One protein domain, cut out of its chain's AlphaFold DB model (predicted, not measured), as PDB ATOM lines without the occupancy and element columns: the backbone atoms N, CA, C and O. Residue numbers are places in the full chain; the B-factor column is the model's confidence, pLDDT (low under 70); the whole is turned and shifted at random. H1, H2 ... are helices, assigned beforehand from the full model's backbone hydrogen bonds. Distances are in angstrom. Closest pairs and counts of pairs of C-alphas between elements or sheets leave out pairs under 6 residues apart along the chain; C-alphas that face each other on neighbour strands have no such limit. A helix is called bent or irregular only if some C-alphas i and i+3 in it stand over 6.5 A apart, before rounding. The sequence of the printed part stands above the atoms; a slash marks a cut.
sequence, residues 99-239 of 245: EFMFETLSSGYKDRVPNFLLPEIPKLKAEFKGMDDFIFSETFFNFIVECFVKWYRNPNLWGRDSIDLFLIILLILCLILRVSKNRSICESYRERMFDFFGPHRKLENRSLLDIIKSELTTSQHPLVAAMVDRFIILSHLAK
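This is residues 99 to 239 of the 245 residues of an uncharacterized protein of Thelohanellus kitauei (UniProt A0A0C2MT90). The longest helix, H4, runs through the middle, with H7 beside it running the same way and H3 on another side running back; H5 and H6, one after the other, make a broken fourth rod that closes the bundle loosely between H3 and H7. H1 lies crosswise by the start of H7, and the long link of residues 112 to 130 runs past the body from H1 to short H2 at the other end, where residues 125 to 131 stick out. The printed part has 141 residues with seven named helices, H1 to H7 in chain order, and no named strand: all helix. It is compact, with a radius of gyration of the C-alphas of 15.6 A and spans of 40 by 34 by 25 A.

H4, residues 160 to 182, is 33.8 A long, from C-alpha 160 at (149.847, 142.207, 174.542) to C-alpha 182 at (147.839, 160.706, 146.376). H7, residues 222 to 238, measures 24.9 A and ends at C-alpha 238, (159.112, 153.428, 147.925). It has a kink of 29 degrees near residue 232 and is only just irregular: C-alphas 233 and 236 are 6.7 A apart. H3 is residues 138 to 152, 20.5 A; H5 is 187 to 197, 15.4 A; H6 is 208 to 215, 10.7 A. H1, residues 99 to 111, spans 18.7 A, and H2, residues 131 to 135, spans 6.2 A.

H4 touches H7 at a shallow tilt of 31 degrees, the same way; their closest C-alphas, Cys 174 and Phe 231, are 5.7 A apart. With residues 162 to 169 alone H4 touches H3, its hairpin partner, opposite ways at a shallow tilt of 33 degrees, only just short of steep; the closest C-alphas are Ile 144 and Ile 169, 6.9 A. H7 is the hub, touching four helices. H6 and H7 form a hairpin at 32 degrees, a shallow tilt, with C-alphas Ile 212 and Val 228 closest at 7.2 A. H7 touches H5 with residue 238 alone, 5.4 A from C-alpha to C-alpha of Phe 194. H1 is about perpendicular to H7, at 85 degrees, and touches it at Ser 106 and Leu 223, closest C-alphas 5.8 A apart. H2 is close but not clearly touching H4, with C-alphas Ile 135 and Ile 176 closest at 6.9 A. H3 and H7 are apart. Every O i to N i+4 pair is within hydrogen-bond range in H1, H2, H3, H5 and H6; in H4 17 of 19 are, in H7 10 of 13.

The C-alphas farthest apart, Ala 126 and Asn 156, are 43.8 A apart. The printed part has no cut, and the link from H1 to H2, 19 residues, is long. Mean pLDDT of the printed part is 81.3; it is under 70 at residues 101, 107 to 119, 155 to 162 and 216 to 219.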
ATOM      1  N   GLU A  99     140.779 149.584 173.546       72.50
ATOM      2  CA  GLU A  99     140.848 148.134 173.770       72.50
ATOM      3  C   GLU A  99     139.628 147.408 173.185       72.50
ATOM      4  O   GLU A  99     139.784 146.483 172.385       72.50
ATOM      5  N   PHE A 100     138.414 147.877 173.496       72.44
ATOM      6  CA  PHE A 100     137.167 147.297 172.985       72.44
ATOM      7  C   PHE A 100     137.115 147.281 171.450       72.44
ATOM      8  O   PHE A 100     136.719 146.289 170.827       72.44
ATOM      9  N   MET A 101     137.540 148.375 170.815       68.81
ATOM     10  CA  MET A 101     137.558 148.467 169.359       68.81
ATOM     11  C   MET A 101     138.632 147.570 168.742       68.81
ATOM     12  O   MET A 101     138.360 146.920 167.733       68.81
ATOM     13  N   PHE A 102     139.827 147.480 169.333       72.38
ATOM     14  CA  PHE A 102     140.865 146.555 168.869       72.38
ATOM     15  C   PHE A 102     140.431 145.094 168.979       72.38
ATOM     16  O   PHE A 102     140.684 144.318 168.053       72.38
ATOM     17  N   GLU A 103     139.737 144.710 170.052       72.62
ATOM     18  CA  GLU A 103     139.158 143.370 170.192       72.62
ATOM     19  C   GLU A 103     138.091 143.095 169.123       72.62
ATOM     20  O   GLU A 103     138.127 142.050 168.469       72.62
ATOM     21  N   THR A 104     137.194 144.057 168.883       71.00
ATOM     22  CA  THR A 104     136.141 143.979 167.854       71.00
ATOM     23  C   THR A 104     136.720 143.874 166.441       71.00
ATOM     24  O   THR A 104     136.267 143.078 165.619       71.00
ATOM     25  N   LEU A 105     137.769 144.638 166.141       70.00
ATOM     26  CA  LEU A 105     138.487 144.533 164.874       70.00
ATOM     27  C   LEU A 105     139.184 143.181 164.751       70.00
ATOM     28  O   LEU A 105     139.072 142.506 163.730       70.00
ATOM     29  N   SER A 106     139.884 142.755 165.798       70.25
ATOM     30  CA  SER A 106     140.615 141.491 165.798       70.25
ATOM     31  C   SER A 106     139.690 140.289 165.607       70.25
ATOM     32  O   SER A 106     140.080 139.344 164.921       70.25
ATOM     33  N   SER A 107     138.471 140.312 166.159       68.69
ATOM     34  CA  SER A 107     137.453 139.286 165.896       68.69
ATOM     35  C   SER A 107     136.924 139.360 164.460       68.69
ATOM     36  O   SER A 107     136.927 138.347 163.766       68.69
ATOM     37  N   GLY A 108     136.608 140.552 163.942       66.12
ATOM     38  CA  GLY A 108     136.176 140.723 162.550       66.12
ATOM     39  C   GLY A 108     137.199 140.220 161.518       66.12
ATOM     40  O   GLY A 108     136.836 139.557 160.543       66.12
ATOM     41  N   TYR A 109     138.495 140.466 161.746       66.94
ATOM     42  CA  TYR A 109     139.574 139.993 160.867       66.94
ATOM     43  C   TYR A 109     139.843 138.485 160.969       66.94
ATOM     44  O   TYR A 109     140.346 137.913 160.003       66.94
ATOM     45  N   LYS A 110     139.480 137.820 162.077       64.69
ATOM     46  CA  LYS A 110     139.472 136.344 162.148       64.69
ATOM     47  C   LYS A 110     138.423 135.743 161.216       64.69
ATOM     48  O   LYS A 110     138.665 134.688 160.634       64.69
ATOM     49  N   ASP A 111     137.299 136.439 161.047       53.09
ATOM     50  CA  ASP A 111     136.073 135.822 160.553       53.09
ATOM     51  C   ASP A 111     135.664 136.167 159.119       53.09
ATOM     52  O   ASP A 111     134.729 135.509 158.676       53.09
ATOM     53  N   ARG A 112     136.308 137.116 158.395       53.50
ATOM     54  CA  ARG A 112     136.251 137.345 156.908       53.50
ATOM     55  C   ARG A 112     136.480 138.819 156.489       53.50
ATOM     56  O   ARG A 112     135.677 139.383 155.744       53.50
ATOM     57  N   VAL A 113     137.591 139.465 156.852       54.59
ATOM     58  CA  VAL A 113     137.961 140.740 156.189       54.59
ATOM     59  C   VAL A 113     139.169 140.518 155.286       54.59
ATOM     60  O   VAL A 113     140.290 140.455 155.780       54.59
ATOM     61  N   PRO A 114     138.975 140.383 153.959       54.47
ATOM     62  CA  PRO A 114     140.060 139.983 153.071       54.47
ATOM     63  C   PRO A 114     141.087 141.091 152.819       54.47
ATOM     64  O   PRO A 114     142.131 140.802 152.253       54.47
ATOM     65  N   ASN A 115     140.814 142.352 153.182       63.34
ATOM     66  CA  ASN A 115     141.721 143.463 152.889       63.34
ATOM     67  C   ASN A 115     141.652 144.566 153.947       63.34
ATOM     68  O   ASN A 115     140.595 145.162 154.146       63.34
ATOM     69  N   PHE A 116     142.804 144.908 154.528       68.69
ATOM     70  CA  PHE A 116     142.969 146.150 155.273       68.69
ATOM     71  C   PHE A 116     142.827 147.342 154.323       68.69
ATOM     72  O   PHE A 116     143.568 147.482 153.335       68.69
ATOM     73  N   LEU A 117     141.841 148.191 154.593       68.62
ATOM     74  CA  LEU A 117     141.609 149.398 153.821       68.62
ATOM     75  C   LEU A 117     142.360 150.562 154.479       68.62
ATOM     76  O   LEU A 117     143.016 150.441 155.500       68.62
ATOM     77  N   LEU A 118     142.447 151.675 153.775       68.62
ATOM     78  CA  LEU A 118     142.960 152.900 154.373       68.62
ATOM     79  C   LEU A 118     141.982 153.996 153.955       68.62
ATOM     80  O   LEU A 118     141.479 153.938 152.818       68.62
ATOM     81  N   PRO A 119     141.768 155.030 154.780       67.06
ATOM     82  CA  PRO A 119     141.051 156.221 154.370       67.06
ATOM     83  C   PRO A 119     141.629 156.808 153.096       67.06
ATOM     84  O   PRO A 119     142.845 156.787 152.860       67.06
ATOM     85  N   GLU A 120     140.746 157.377 152.284       70.69
ATOM     86  CA  GLU A 120     141.170 158.315 151.255       70.69
ATOM     87  C   GLU A 120     141.960 159.457 151.898       70.69
ATOM     88  O   GLU A 120     141.655 159.897 153.006       70.69
ATOM     89  N   ILE A 121     143.009 159.912 151.213       74.94
ATOM     90  CA  ILE A 121     143.858 160.999 151.693       74.94
ATOM     91  C   ILE A 121     143.255 162.307 151.175       74.94
ATOM     92  O   ILE A 121     143.427 162.607 149.990       74.94
ATOM     93  N   PRO A 122     142.554 163.100 152.007       75.56
ATOM     94  CA  PRO A 122     142.047 164.384 151.554       75.56
ATOM     95  C   PRO A 122     143.212 165.342 151.278       75.56
ATOM     96  O   PRO A 122     144.314 165.209 151.837       75.56
ATOM     97  N   LYS A 123     142.955 166.347 150.436       79.06
ATOM     98  CA  LYS A 123     143.849 167.505 150.314       79.06
ATOM     99  C   LYS A 123     143.937 168.215 151.659       79.06
ATOM    100  O   LYS A 123     142.957 168.246 152.396       79.06
ATOM    101  N   LEU A 124     145.102 168.756 151.989       80.38
ATOM    102  CA  LEU A 124     145.285 169.529 153.215       80.38
ATOM    103  C   LEU A 124     144.585 170.886 153.087       80.38
ATOM    104  O   LEU A 124     144.657 171.515 152.030       80.38
ATOM    105  N   LYS A 125     143.959 171.363 154.168       79.12
ATOM    106  CA  LYS A 125     143.564 172.776 154.259       79.12
ATOM    107  C   LYS A 125     144.807 173.663 154.308       79.12
ATOM    108  O   LYS A 125     145.865 173.231 154.764       79.12
ATOM    109  N   ALA A 126     144.652 174.927 153.919       80.56
ATOM    110  CA  ALA A 126     145.737 175.907 153.936       80.56
ATOM    111  C   ALA A 126     146.408 176.050 155.320       80.56
ATOM    112  O   ALA A 126     147.621 176.212 155.394       80.56
ATOM    113  N   GLU A 127     145.640 175.916 156.402       81.88
ATOM    114  CA  GLU A 127     146.121 175.968 157.795       81.88
ATOM    115  C   GLU A 127     147.087 174.828 158.159       81.88
ATOM    116  O   GLU A 127     147.876 174.959 159.087       81.88
ATOM    117  N   PHE A 128     147.053 173.719 157.415       81.50
ATOM    118  CA  PHE A 128     147.931 172.561 157.609       81.50
ATOM    119  C   PHE A 128     149.015 172.465 156.531       81.50
ATOM    120  O   PHE A 128     149.601 171.401 156.308       81.50
ATOM    121  N   LYS A 129     149.294 173.582 155.849       74.62
ATOM    122  CA  LYS A 129     150.459 173.715 154.978       74.62
ATOM    123  C   LYS A 129     151.723 173.487 155.821       74.62
ATOM    124  O   LYS A 129     151.925 174.171 156.816       74.62
ATOM    125  N   GLY A 130     152.532 172.498 155.443       84.38
ATOM    126  CA  GLY A 130     153.700 172.038 156.212       84.38
ATOM    127  C   GLY A 130     153.515 170.680 156.901       84.38
ATOM    128  O   GLY A 130     154.477 170.112 157.407       84.38
ATOM    129  N   MET A 131     152.304 170.107 156.888       88.69
ATOM    130  CA  MET A 131     152.096 168.741 157.388       88.69
ATOM    131  C   MET A 131     152.870 167.709 156.558       88.69
ATOM    132  O   MET A 131     153.413 166.760 157.116       88.69
ATOM    133  N   ASP A 132     152.955 167.899 155.238       88.38
ATOM    134  CA  ASP A 132     153.778 167.033 154.391       88.38
ATOM    135  C   ASP A 132     155.270 167.187 154.759       88.38
ATOM    136  O   ASP A 132     155.945 166.184 154.965       88.38
ATOM    137  N   ASP A 133     155.768 168.411 154.977       90.50
ATOM    138  CA  ASP A 133     157.145 168.676 155.424       90.50
ATOM    139  C   ASP A 133     157.482 167.928 156.721       90.50
ATOM    140  O   ASP A 133     158.571 167.369 156.848       90.50
ATOM    141  N   PHE A 134     156.542 167.895 157.671       91.56
ATOM    142  CA  PHE A 134     156.666 167.135 158.911       91.56
ATOM    143  C   PHE A 134     156.681 165.621 158.660       91.56
ATOM    144  O   PHE A 134     157.589 164.933 159.131       91.56
ATOM    145  N   ILE A 135     155.714 165.103 157.891       91.19
ATOM    146  CA  ILE A 135     155.582 163.668 157.581       91.19
ATOM    147  C   ILE A 135     156.824 163.138 156.849       91.19
ATOM    148  O   ILE A 135     157.236 162.009 157.100       91.19
ATOM    149  N   PHE A 136     157.434 163.943 155.977       92.06
ATOM    150  CA  PHE A 136     158.655 163.609 155.231       92.06
ATOM    151  C   PHE A 136     159.927 164.214 155.854       92.06
ATOM    152  O   PHE A 136     160.962 164.358 155.186       92.06
ATOM    153  N   SER A 137     159.869 164.606 157.130       93.12
ATOM    154  CA  SER A 137     161.039 165.096 157.855       93.12
ATOM    155  C   SER A 137     161.925 163.942 158.310       93.12
ATOM    156  O   SER A 137     161.457 162.886 158.739       93.12
ATOM    157  N   GLU A 138     163.235 164.175 158.285       92.62
ATOM    158  CA  GLU A 138     164.212 163.229 158.819       92.62
ATOM    159  C   GLU A 138     163.973 162.959 160.314       92.62
ATOM    160  O   GLU A 138     164.089 161.826 160.771       92.62
ATOM    161  N   THR A 139     163.576 163.979 161.080       94.56
ATOM    162  CA  THR A 139     163.262 163.843 162.507       94.56
ATOM    163  C   THR A 139     162.124 162.855 162.747       94.56
ATOM    164  O   THR A 139     162.245 161.987 163.610       94.56
ATOM    165  N   PHE A 140     161.037 162.951 161.977       94.12
ATOM    166  CA  PHE A 140     159.899 162.049 162.128       94.12
ATOM    167  C   PHE A 140     160.246 160.618 161.700       94.12
ATOM    168  O   PHE A 140     159.927 159.660 162.401       94.12
ATOM    169  N   PHE A 141     160.992 160.465 160.609       93.19
ATOM    170  CA  PHE A 141     161.518 159.172 160.173       93.19
ATOM    171  C   PHE A 141     162.452 158.528 161.204       93.19
ATOM    172  O   PHE A 141     162.280 157.359 161.553       93.19
ATOM    173  N   ASN A 142     163.381 159.298 161.767       91.88
ATOM    174  CA  ASN A 142     164.258 158.834 162.837       91.88
ATOM    175  C   ASN A 142     163.467 158.402 164.074       91.88
ATOM    176  O   ASN A 142     163.799 157.382 164.673       91.88
ATOM    177  N   PHE A 143     162.408 159.132 164.431       93.81
ATOM    178  CA  PHE A 143     161.512 158.751 165.520       93.81
ATOM    179  C   PHE A 143     160.838 157.395 165.259       93.81
ATOM    180  O   PHE A 143     160.894 156.518 166.118       93.81
ATOM    181  N   ILE A 144     160.278 157.180 164.063       93.75
ATOM    182  CA  ILE A 144     159.644 155.903 163.696       93.75
ATOM    183  C   ILE A 144     160.652 154.750 163.765       93.75
ATOM    184  O   ILE A 144     160.347 153.707 164.345       93.75
ATOM    185  N   VAL A 145     161.858 154.931 163.216       92.69
ATOM    186  CA  VAL A 145     162.914 153.904 163.258       92.69
ATOM    187  C   VAL A 145     163.326 153.600 164.693       92.69
ATOM    188  O   VAL A 145     163.485 152.435 165.033       92.69
ATOM    189  N   GLU A 146     163.478 154.608 165.549       92.31
ATOM    190  CA  GLU A 146     163.792 154.403 166.967       92.31
ATOM    191  C   GLU A 146     162.700 153.613 167.691       92.31
ATOM    192  O   GLU A 146     163.001 152.650 168.399       92.31
ATOM    193  N   CYS A 147     161.429 153.970 167.487       90.06
ATOM    194  CA  CYS A 147     160.296 153.221 168.031       90.06
ATOM    195  C   CYS A 147     160.310 151.765 167.555       90.06
ATOM    196  O   CYS A 147     160.196 150.851 168.371       90.06
ATOM    197  N   PHE A 148     160.523 151.547 166.256       89.94
ATOM    198  CA  PHE A 148     160.595 150.211 165.675       89.94
ATOM    199  C   PHE A 148     161.777 149.401 166.215       89.94
ATOM    200  O   PHE A 148     161.596 148.256 166.600       89.94
ATOM    201  N   VAL A 149     162.978 149.980 166.303       90.00
ATOM    202  CA  VAL A 149     164.178 149.298 166.820       90.00
ATOM    203  C   VAL A 149     163.992 148.892 168.280       90.00
ATOM    204  O   VAL A 149     164.346 147.771 168.647       90.00
ATOM    205  N   LYS A 150     163.437 149.780 169.113       87.31
ATOM    206  CA  LYS A 150     163.167 149.488 170.529       87.31
ATOM    207  C   LYS A 150     162.163 148.354 170.695       87.31
ATOM    208  O   LYS A 150     162.376 147.490 171.540       87.31
ATOM    209  N   TRP A 151     161.109 148.358 169.883       85.19
ATOM    210  CA  TRP A 151     160.132 147.276 169.833       85.19
ATOM    211  C   TRP A 151     160.778 145.962 169.363       85.19
ATOM    212  O   TRP A 151     160.720 144.949 170.055       85.19
ATOM    213  N   TYR A 152     161.482 146.002 168.232       83.81
ATOM    214  CA  TYR A 152     162.064 144.835 167.575       83.81
ATOM    215  C   TYR A 152     163.116 144.124 168.434       83.81
ATOM    216  O   TYR A 152     163.137 142.901 168.514       83.81
ATOM    217  N   ARG A 153     163.988 144.883 169.110       84.88
ATOM    218  CA  ARG A 153     165.097 144.331 169.909       84.88
ATOM    219  C   ARG A 153     164.701 143.854 171.300       84.88
ATOM    220  O   ARG A 153     165.570 143.383 172.030       84.88
ATOM    221  N   ASN A 154     163.441 143.999 171.698       79.50
ATOM    222  CA  ASN A 154     163.001 143.636 173.037       79.50
ATOM    223  C   ASN A 154     161.923 142.544 172.972       79.50
ATOM    224  O   ASN A 154     160.738 142.867 172.922       79.50
ATOM    225  N   PRO A 155     162.312 141.256 173.019       66.81
ATOM    226  CA  PRO A 155     161.380 140.129 172.933       66.81
ATOM    227  C   PRO A 155     160.302 140.159 174.017       66.81
ATOM    228  O   PRO A 155     159.190 139.702 173.796       66.81
ATOM    229  N   ASN A 156     160.605 140.740 175.182       67.00
ATOM    230  CA  ASN A 156     159.650 140.851 176.284       67.00
ATOM    231  C   ASN A 156     158.532 141.847 175.986       67.00
ATOM    232  O   ASN A 156     157.463 141.753 176.586       67.00
ATOM    233  N   LEU A 157     158.766 142.798 175.075       60.44
ATOM    234  CA  LEU A 157     157.703 143.686 174.643       60.44
ATOM    235  C   LEU A 157     156.661 142.907 173.849       60.44
ATOM    236  O   LEU A 157     155.502 143.194 174.080       60.44
ATOM    237  N   TRP A 158     157.013 141.857 173.089       60.75
ATOM    238  CA  TRP A 158     156.138 141.094 172.168       60.75
ATOM    239  C   TRP A 158     154.850 140.488 172.784       60.75
ATOM    240  O   TRP A 158     154.054 139.870 172.079       60.75
ATOM    241  N   GLY A 159     154.613 140.666 174.088       62.22
ATOM    242  CA  GLY A 159     153.309 140.484 174.732       62.22
ATOM    243  C   GLY A 159     152.246 141.508 174.292       62.22
ATOM    244  O   GLY A 159     152.464 142.307 173.381       62.22
ATOM    245  N   ARG A 160     151.072 141.477 174.949       56.06
ATOM    246  CA  ARG A 160     149.847 142.207 174.542       56.06
ATOM    247  C   ARG A 160     150.075 143.684 174.185       56.06
ATOM    248  O   ARG A 160     149.687 144.080 173.095       56.06
ATOM    249  N   ASP A 161     150.780 144.443 175.023       53.75
ATOM    250  CA  ASP A 161     150.953 145.897 174.845       53.75
ATOM    251  C   ASP A 161     151.853 146.290 173.652       53.75
ATOM    252  O   ASP A 161     151.901 147.451 173.246       53.75
ATOM    253  N   SER A 162     152.601 145.351 173.065       66.44
ATOM    254  CA  SER A 162     153.490 145.664 171.933       66.44
ATOM    255  C   SER A 162     152.880 145.504 170.562       66.44
ATOM    256  O   SER A 162     153.428 146.045 169.597       66.44
ATOM    257  N   ILE A 163     151.792 144.744 170.457       75.38
ATOM    258  CA  ILE A 163     151.110 144.557 169.183       75.38
ATOM    259  C   ILE A 163     150.562 145.914 168.744       75.38
ATOM    260  O   ILE A 163     150.764 146.303 167.598       75.38
ATOM    261  N   ASP A 164     150.014 146.691 169.675       75.31
ATOM    262  CA  ASP A 164     149.473 148.025 169.414       75.31
ATOM    263  C   ASP A 164     150.535 148.991 168.887       75.31
ATOM    264  O   ASP A 164     150.316 149.675 167.887       75.31
ATOM    265  N   LEU A 165     151.729 149.006 169.491       80.00
ATOM    266  CA  LEU A 165     152.834 149.836 169.006       80.00
ATOM    267  C   LEU A 165     153.240 149.449 167.578       80.00
ATOM    268  O   LEU A 165     153.460 150.324 166.738       80.00
ATOM    269  N   PHE A 166     153.323 148.150 167.285       84.12
ATOM    270  CA  PHE A 166     153.656 147.686 165.943       84.12
ATOM    271  C   PHE A 166     152.565 148.034 164.924       84.12
ATOM    272  O   PHE A 166     152.876 148.519 163.835       84.12
ATOM    273  N   LEU A 167     151.293 147.870 165.291       82.81
ATOM    274  CA  LEU A 167     150.148 148.276 164.475       82.81
ATOM    275  C   LEU A 167     150.181 149.783 164.188       82.81
ATOM    276  O   LEU A 167     150.013 150.188 163.038       82.81
ATOM    277  N   ILE A 168     150.483 150.619 165.186       84.06
ATOM    278  CA  ILE A 168     150.641 152.072 165.013       84.06
ATOM    279  C   ILE A 168     151.788 152.385 164.046       84.06
ATOM    280  O   ILE A 168     151.619 153.206 163.144       84.06
ATOM    281  N   ILE A 169     152.939 151.721 164.187       89.19
ATOM    282  CA  ILE A 169     154.065 151.890 163.260       89.19
ATOM    283  C   ILE A 169     153.630 151.528 161.835       89.19
ATOM    284  O   ILE A 169     153.803 152.340 160.926       89.19
ATOM    285  N   LEU A 170     153.007 150.364 161.625       88.12
ATOM    286  CA  LEU A 170     152.509 149.943 160.311       88.12
ATOM    287  C   LEU A 170     151.505 150.942 159.726       88.12
ATOM    288  O   LEU A 170     151.561 151.239 158.530       88.12
ATOM    289  N   LEU A 171     150.621 151.494 160.555       86.25
ATOM    290  CA  LEU A 171     149.639 152.492 160.147       86.25
ATOM    291  C   LEU A 171     150.308 153.781 159.664       86.25
ATOM    292  O   LEU A 171     149.956 154.294 158.601       86.25
ATOM    293  N   ILE A 172     151.302 154.277 160.407       89.19
ATOM    294  CA  ILE A 172     152.083 155.463 160.035       89.19
ATOM    295  C   ILE A 172     152.834 155.215 158.720       89.19
ATOM    296  O   ILE A 172     152.775 156.048 157.815       89.19
ATOM    297  N   LEU A 173     153.487 154.060 158.569       91.44
ATOM    298  CA  LEU A 173     154.198 153.698 157.337       91.44
ATOM    299  C   LEU A 173     153.246 153.627 156.134       91.44
ATOM    300  O   LEU A 173     153.531 154.180 155.069       91.44
ATOM    301  N   CYS A 174     152.083 153.000 156.308       89.00
ATOM    302  CA  CYS A 174     151.029 152.944 155.298       89.00
ATOM    303  C   CYS A 174     150.504 154.336 154.920       89.00
ATOM    304  O   CYS A 174     150.244 154.597 153.741       89.00
ATOM    305  N   LEU A 175     150.363 155.232 155.900       86.81
ATOM    306  CA  LEU A 175     149.954 156.615 155.686       86.81
ATOM    307  C   LEU A 175     150.988 157.374 154.850       86.81
ATOM    308  O   LEU A 175     150.604 157.977 153.851       86.81
ATOM    309  N   ILE A 176     152.277 157.301 155.201       90.31
ATOM    310  CA  ILE A 176     153.374 157.942 154.451       90.31
ATOM    311  C   ILE A 176     153.343 157.507 152.978       90.31
ATOM    312  O   ILE A 176     153.311 158.351 152.080       90.31
ATOM    313  N   LEU A 177     153.266 156.195 152.725       90.12
ATOM    314  CA  LEU A 177     153.199 155.635 151.370       90.12
ATOM    315  C   LEU A 177     151.940 156.085 150.614       90.12
ATOM    316  O   LEU A 177     151.965 156.335 149.413       90.12
ATOM    317  N   ARG A 178     150.800 156.211 151.296       87.31
ATOM    318  CA  ARG A 178     149.579 156.711 150.654       87.31
ATOM    319  C   ARG A 178     149.621 158.200 150.360       87.31
ATOM    320  O   ARG A 178     149.090 158.615 149.329       87.31
ATOM    321  N   VAL A 179     150.199 158.997 151.253       86.69
ATOM    322  CA  VAL A 179     150.378 160.434 151.047       86.69
ATOM    323  C   VAL A 179     151.268 160.665 149.828       86.69
ATOM    324  O   VAL A 179     150.887 161.450 148.964       86.69
ATOM    325  N   SER A 180     152.365 159.913 149.688       87.62
ATOM    326  CA  SER A 180     153.273 160.044 148.541       87.62
ATOM    327  C   SER A 180     152.633 159.684 147.196       87.62
ATOM    328  O   SER A 180     152.990 160.271 146.176       87.62
ATOM    329  N   LYS A 181     151.656 158.766 147.182       85.12
ATOM    330  CA  LYS A 181     150.881 158.418 145.977       85.12
ATOM    331  C   LYS A 181     149.808 159.446 145.620       85.12
ATOM    332  O   LYS A 181     149.598 159.720 144.442       85.12
ATOM    333  N   ASN A 182     149.063 159.932 146.613       79.19
ATOM    334  CA  ASN A 182     147.839 160.706 146.376       79.19
ATOM    335  C   ASN A 182     148.066 162.222 146.356       79.19
ATOM    336  O   ASN A 182     147.249 162.951 145.793       79.19
ATOM    337  N   ARG A 183     149.142 162.712 146.979       79.31
ATOM    338  CA  ARG A 183     149.519 164.128 146.955       79.31
ATOM    339  C   ARG A 183     150.696 164.333 146.012       79.31
ATOM    340  O   ARG A 183     151.583 163.491 145.909       79.31
ATOM    341  N   SER A 184     150.719 165.478 145.338       79.25
ATOM    342  CA  SER A 184     151.886 165.923 144.581       79.25
ATOM    343  C   SER A 184     152.988 166.346 145.556       79.25
ATOM    344  O   SER A 184     153.090 167.521 145.908       79.25
ATOM    345  N   ILE A 185     153.771 165.384 146.036       82.44
ATOM    346  CA  ILE A 185     154.951 165.656 146.860       82.44
ATOM    347  C   ILE A 185     156.128 166.079 145.976       82.44
ATOM    348  O   ILE A 185     156.248 165.624 144.836       82.44
ATOM    349  N   CYS A 186     156.985 166.961 146.488       85.12
ATOM    350  CA  CYS A 186     158.191 167.376 145.778       85.12
ATOM    351  C   CYS A 186     159.234 166.246 145.733       85.12
ATOM    352  O   CYS A 186     159.190 165.301 146.527       85.12
ATOM    353  N   GLU A 187     160.191 166.351 144.809       86.50
ATOM    354  CA  GLU A 187     161.193 165.300 144.588       86.50
ATOM    355  C   GLU A 187     162.064 165.053 145.828       86.50
ATOM    356  O   GLU A 187     162.293 163.905 146.194       86.50
ATOM    357  N   SER A 188     162.414 166.102 146.581       88.38
ATOM    358  CA  SER A 188     163.179 165.953 147.826       88.38
ATOM    359  C   SER A 188     162.471 165.089 148.877       88.38
ATOM    360  O   SER A 188     163.127 164.429 149.680       88.38
ATOM    361  N   TYR A 189     161.132 165.066 148.905       90.25
ATOM    362  CA  TYR A 189     160.391 164.167 149.801       90.25
ATOM    363  C   TYR A 189     160.408 162.724 149.306       90.25
ATOM    364  O   TYR A 189     160.450 161.804 150.122       90.25
ATOM    365  N   ARG A 190     160.422 162.510 147.986       88.31
ATOM    366  CA  ARG A 190     160.565 161.170 147.402       88.31
ATOM    367  C   ARG A 190     161.938 160.584 147.680       88.31
ATOM    368  O   ARG A 190     162.012 159.437 148.104       88.31
ATOM    369  N   GLU A 191     162.997 161.371 147.515       89.44
ATOM    370  CA  GLU A 191     164.365 160.946 147.826       89.44
ATOM    371  C   GLU A 191     164.489 160.512 149.288       89.44
ATOM    372  O   GLU A 191     164.876 159.377 149.561       89.44
ATOM    373  N   ARG A 192     164.025 161.349 150.226       89.88
ATOM    374  CA  ARG A 192     164.002 161.001 151.657       89.88
ATOM    375  C   ARG A 192     163.176 159.757 151.950       89.88
ATOM    376  O   ARG A 192     163.559 158.955 152.795       89.88
ATOM    377  N   MET A 193     162.038 159.592 151.279       90.56
ATOM    378  CA  MET A 193     161.216 158.391 151.413       90.56
ATOM    379  C   MET A 193     161.990 157.148 150.951       90.56
ATOM    380  O   MET A 193     161.959 156.131 151.640       90.56
ATOM    381  N   PHE A 194     162.706 157.214 149.826       90.56
ATOM    382  CA  PHE A 194     163.537 156.103 149.359       90.56
ATOM    383  C   PHE A 194     164.659 155.769 150.338       90.56
ATOM    384  O   PHE A 194     164.900 154.593 150.596       90.56
ATOM    385  N   ASP A 195     165.307 156.782 150.905       89.25
ATOM    386  CA  ASP A 195     166.372 156.581 151.888       89.25
ATOM    387  C   ASP A 195     165.825 155.961 153.180       89.25
ATOM    388  O   ASP A 195     166.409 155.028 153.724       89.25
ATOM    389  N   PHE A 196     164.653 156.415 153.629       90.69
ATOM    390  CA  PHE A 196     163.975 155.901 154.817       90.69
ATOM    391  C   PHE A 196     163.541 154.437 154.690       90.69
ATOM    392  O   PHE A 196     163.749 153.643 155.607       90.69
ATOM    393  N   PHE A 197     162.933 154.067 153.560       90.62
ATOM    394  CA  PHE A 197     162.526 152.682 153.298       90.62
ATOM    395  C   PHE A 197     163.682 151.800 152.808       90.62
ATOM    396  O   PHE A 197     163.486 150.600 152.614       90.62
ATOM    397  N   GLY A 198     164.869 152.374 152.604       90.81
ATOM    398  CA  GLY A 198     166.078 151.669 152.209       90.81
ATOM    399  C   GLY A 198     166.811 150.990 153.376       90.81
ATOM    400  O   GLY A 198     166.309 150.916 154.501       90.81
ATOM    401  N   PRO A 199     168.015 150.454 153.110       92.25
ATOM    402  CA  PRO A 199     168.908 149.913 154.132       92.25
ATOM    403  C   PRO A 199     169.230 150.932 155.230       92.25
ATOM    404  O   PRO A 199     169.682 152.039 154.939       92.25
ATOM    405  N   HIS A 200     169.079 150.542 156.499       92.06
ATOM    406  CA  HIS A 200     169.323 151.443 157.625       92.06
ATOM    407  C   HIS A 200     170.346 150.875 158.619       92.06
ATOM    408  O   HIS A 200     170.246 149.730 159.059       92.06
ATOM    409  N   ARG A 201     171.313 151.695 159.059       91.56
ATOM    410  CA  ARG A 201     172.408 151.250 159.953       91.56
ATOM    411  C   ARG A 201     171.914 150.695 161.292       91.56
ATOM    412  O   ARG A 201     172.429 149.690 161.769       91.56
ATOM    413  N   LYS A 202     170.879 151.307 161.883       90.69
ATOM    414  CA  LYS A 202     170.258 150.819 163.138       90.69
ATOM    415  C   LYS A 202     169.556 149.461 162.986       90.69
ATOM    416  O   LYS A 202     169.250 148.825 163.987       90.69
ATOM    417  N   LEU A 203     169.327 149.031 161.747       90.38
ATOM    418  CA  LEU A 203     168.669 147.784 161.367       90.38
ATOM    419  C   LEU A 203     169.651 146.800 160.715       90.38
ATOM    420  O   LEU A 203     169.244 145.964 159.914       90.38
ATOM    421  N   GLU A 204     170.946 146.919 161.034       91.88
ATOM    422  CA  GLU A 204     172.008 146.049 160.503       91.88
ATOM    423  C   GLU A 204     172.083 146.092 158.968       91.88
ATOM    424  O   GLU A 204     172.352 145.097 158.304       91.88
ATOM    425  N   ASN A 205     171.831 147.276 158.397       92.19
ATOM    426  CA  ASN A 205     171.769 147.525 156.954       92.19
ATOM    427  C   ASN A 205     170.683 146.718 156.221       92.19
ATOM    428  O   ASN A 205     170.745 146.564 155.004       92.19
ATOM    429  N   ARG A 206     169.661 146.243 156.938       92.38
ATOM    430  CA  ARG A 206     168.411 145.754 156.342       92.38
ATOM    431  C   ARG A 206     167.419 146.905 156.199       92.38
ATOM    432  O   ARG A 206     167.518 147.907 156.916       92.38
ATOM    433  N   SER A 207     166.463 146.773 155.282       92.00
ATOM    434  CA  SER A 207     165.336 147.704 155.208       92.00
ATOM    435  C   SER A 207     164.230 147.323 156.195       92.00
ATOM    436  O   SER A 207     164.093 146.157 156.571       92.00
ATOM    437  N   LEU A 208     163.389 148.292 156.579       90.56
ATOM    438  CA  LEU A 208     162.169 148.016 157.355       90.56
ATOM    439  C   LEU A 208     161.284 146.973 156.660       90.56
ATOM    440  O   LEU A 208     160.717 146.106 157.318       90.56
ATOM    441  N   LEU A 209     161.196 147.034 155.328       90.81
ATOM    442  CA  LEU A 209     160.405 146.096 154.536       90.81
ATOM    443  C   LEU A 209     160.935 144.664 154.638       90.81
ATOM    444  O   LEU A 209     160.135 143.741 154.766       90.81
ATOM    445  N   ASP A 210     162.254 144.476 154.583       90.62
ATOM    446  CA  ASP A 210     162.864 143.145 154.668       90.62
ATOM    447  C   ASP A 210     162.601 142.510 156.032       90.62
ATOM    448  O   ASP A 210     162.236 141.339 156.103       90.62
ATOM    449  N   ILE A 211     162.710 143.304 157.102       89.56
ATOM    450  CA  ILE A 211     162.428 142.849 158.467       89.56
ATOM    451  C   ILE A 211     160.945 142.511 158.619       89.56
ATOM    452  O   ILE A 211     160.600 141.413 159.036       89.56
ATOM    453  N   ILE A 212     160.044 143.414 158.228       87.88
ATOM    454  CA  ILE A 212     158.598 143.178 158.350       87.88
ATOM    455  C   ILE A 212     158.174 141.920 157.572       87.88
ATOM    456  O   ILE A 212     157.342 141.150 158.048       87.88
ATOM    457  N   LYS A 213     158.770 141.668 156.399       85.75
ATOM    458  CA  LYS A 213     158.521 140.445 155.626       85.75
ATOM    459  C   LYS A 213     159.025 139.180 156.315       85.75
ATOM    460  O   LYS A 213     158.345 138.162 156.216       85.75
ATOM    461  N   SER A 214     160.183 139.213 156.979       82.44
ATOM    462  CA  SER A 214     160.682 138.032 157.692       82.44
ATOM    463  C   SER A 214     159.808 137.693 158.900       82.44
ATOM    464  O   SER A 214     159.474 136.525 159.096       82.44
ATOM    465  N   GLU A 215     159.359 138.711 159.641       72.19
ATOM    466  CA  GLU A 215     158.529 138.540 160.846       72.19
ATOM    467  C   GLU A 215     157.069 138.150 160.541       72.19
ATOM    468  O   GLU A 215     156.376 137.599 161.399       72.19
ATOM    469  N   LEU A 216     156.578 138.376 159.312       68.62
ATOM    470  CA  LEU A 216     155.230 137.959 158.894       68.62
ATOM    471  C   LEU A 216     155.006 136.453 159.087       68.62
ATOM    472  O   LEU A 216     153.903 136.031 159.422       68.62
ATOM    473  N   THR A 217     156.055 135.646 158.917       60.22
ATOM    474  CA  THR A 217     155.975 134.187 159.089       60.22
ATOM    475  C   THR A 217     155.712 133.764 160.538       60.22
ATOM    476  O   THR A 217     155.336 132.620 160.787       60.22
ATOM    477  N   THR A 218     155.887 134.680 161.492       63.22
ATOM    478  CA  THR A 218     155.886 134.406 162.932       63.22
ATOM    479  C   THR A 218     154.642 134.950 163.643       63.22
ATOM    480  O   THR A 218     154.274 134.455 164.708       63.22
ATOM    481  N   SER A 219     153.951 135.938 163.064       67.19
ATOM    482  CA  SER A 219     152.763 136.549 163.672       67.19
ATOM    483  C   SER A 219     151.489 135.747 163.391       67.19
ATOM    484  O   SER A 219     150.989 135.722 162.270       67.19
ATOM    485  N   GLN A 220     150.887 135.180 164.438       70.62
ATOM    486  CA  GLN A 220     149.548 134.574 164.368       70.62
ATOM    487  C   GLN A 220     148.409 135.606 164.472       70.62
ATOM    488  O   GLN A 220     147.239 135.232 164.411       70.62
ATOM    489  N   HIS A 221     148.718 136.898 164.652       76.75
ATOM    490  CA  HIS A 221     147.701 137.930 164.852       76.75
ATOM    491  C   HIS A 221     147.064 138.362 163.511       76.75
ATOM    492  O   HIS A 221     147.753 138.973 162.688       76.75
ATOM    493  N   PRO A 222     145.755 138.130 163.278       76.00
ATOM    494  CA  PRO A 222     145.124 138.348 161.967       76.00
ATOM    495  C   PRO A 222     145.154 139.802 161.489       76.00
ATOM    496  O   PRO A 222     145.395 140.068 160.315       76.00
ATOM    497  N   LEU A 223     144.976 140.757 162.409       76.69
ATOM    498  CA  LEU A 223     145.051 142.185 162.087       76.69
ATOM    499  C   LEU A 223     146.467 142.610 161.663       76.69
ATOM    500  O   LEU A 223     146.623 143.402 160.736       76.69
ATOM    501  N   VAL A 224     147.500 142.047 162.305       80.38
ATOM    502  CA  VAL A 224     148.899 142.331 161.954       80.38
ATOM    503  C   VAL A 224     149.185 141.790 160.559       80.38
ATOM    504  O   VAL A 224     149.719 142.521 159.731       80.38
ATOM    505  N   ALA A 225     148.770 140.551 160.274       81.06
ATOM    506  CA  ALA A 225     148.932 139.947 158.954       81.06
ATOM    507  C   ALA A 225     148.290 140.811 157.855       81.06
ATOM    508  O   ALA A 225     148.964 141.194 156.901       81.06
ATOM    509  N   ALA A 226     147.034 141.232 158.042       80.94
ATOM    510  CA  ALA A 226     146.334 142.071 157.070       80.94
ATOM    511  C   ALA A 226     147.001 143.446 156.854       80.94
ATOM    512  O   ALA A 226     147.065 143.943 155.724       80.94
ATOM    513  N   MET A 227     147.519 144.075 157.916       83.94
ATOM    514  CA  MET A 227     148.250 145.344 157.817       83.94
ATOM    515  C   MET A 227     149.605 145.192 157.137       83.94
ATOM    516  O   MET A 227     149.981 146.046 156.331       83.94
ATOM    517  N   VAL A 228     150.332 144.114 157.429       87.00
ATOM    518  CA  VAL A 228     151.609 143.810 156.780       87.00
ATOM    519  C   VAL A 228     151.403 143.538 155.293       87.00
ATOM    520  O   VAL A 228     152.114 144.126 154.480       87.00
ATOM    521  N   ASP A 229     150.399 142.747 154.913       85.12
ATOM    522  CA  ASP A 229     150.058 142.511 153.505       85.12
ATOM    523  C   ASP A 229     149.779 143.827 152.783       85.12
ATOM    524  O   ASP A 229     150.314 144.101 151.703       85.12
ATOM    525  N   ARG A 230     149.002 144.713 153.416       85.56
ATOM    526  CA  ARG A 230     148.734 146.040 152.869       85.56
ATOM    527  C   ARG A 230     149.997 146.884 152.741       85.56
ATOM    528  O   ARG A 230     150.181 147.545 151.716       85.56
ATOM    529  N   PHE A 231     150.848 146.882 153.757       88.50
ATOM    530  CA  PHE A 231     152.118 147.593 153.741       88.50
ATOM    531  C   PHE A 231     153.021 147.091 152.606       88.50
ATOM    532  O   PHE A 231     153.533 147.897 151.829       88.50
ATOM    533  N   ILE A 232     153.142 145.773 152.430       89.06
ATOM    534  CA  ILE A 232     153.892 145.152 151.332       89.06
ATOM    535  C   ILE A 232     153.323 145.601 149.986       89.06
ATOM    536  O   ILE A 232     154.089 146.045 149.127       89.06
ATOM    537  N   ILE A 233     151.997 145.563 149.819       88.00
ATOM    538  CA  ILE A 233     151.331 146.045 148.606       88.00
ATOM    539  C   ILE A 233     151.669 147.508 148.350       88.00
ATOM    540  O   ILE A 233     151.893 147.849 147.201       88.00
ATOM    541  N   LEU A 234     151.733 148.381 149.357       88.12
ATOM    542  CA  LEU A 234     152.053 149.803 149.172       88.12
ATOM    543  C   LEU A 234     153.552 150.078 148.984       88.12
ATOM    544  O   LEU A 234     153.908 151.070 148.352       88.12
ATOM    545  N   SER A 235     154.428 149.206 149.480       89.12
ATOM    546  CA  SER A 235     155.883 149.412 149.493       89.12
ATOM    547  C   SER A 235     156.520 149.577 148.106       89.12
ATOM    548  O   SER A 235     157.611 150.131 147.999       89.12
ATOM    549  N   HIS A 236     155.843 149.167 147.024       88.00
ATOM    550  CA  HIS A 236     156.302 149.438 145.652       88.00
ATOM    551  C   HIS A 236     156.476 150.936 145.364       88.00
ATOM    552  O   HIS A 236     157.302 151.295 144.534       88.00
ATOM    553  N   LEU A 237     155.735 151.800 146.065       85.75
ATOM    554  CA  LEU A 237     155.827 153.257 145.939       85.75
ATOM    555  C   LEU A 237     157.151 153.814 146.471       85.75
ATOM    556  O   LEU A 237     157.552 154.906 146.086       85.75
ATOM    557  N   ALA A 238     157.827 153.065 147.343       83.19
ATOM    558  CA  ALA A 238     159.112 153.428 147.925       83.19
ATOM    559  C   ALA A 238     160.301 152.750 147.227       83.19
ATOM    560  O   ALA A 238     161.395 152.687 147.781       83.19
ATOM    561  N   LYS A 239     160.112 152.241 146.004       83.94
ATOM    562  CA  LYS A 239     161.205 151.710 145.186       83.94
ATOM    563  C   LYS A 239     161.684 152.764 144.196       83.94
ATOM    564  O   LYS A 239     160.874 153.397 143.521       83.94
TER     565      LYS A 239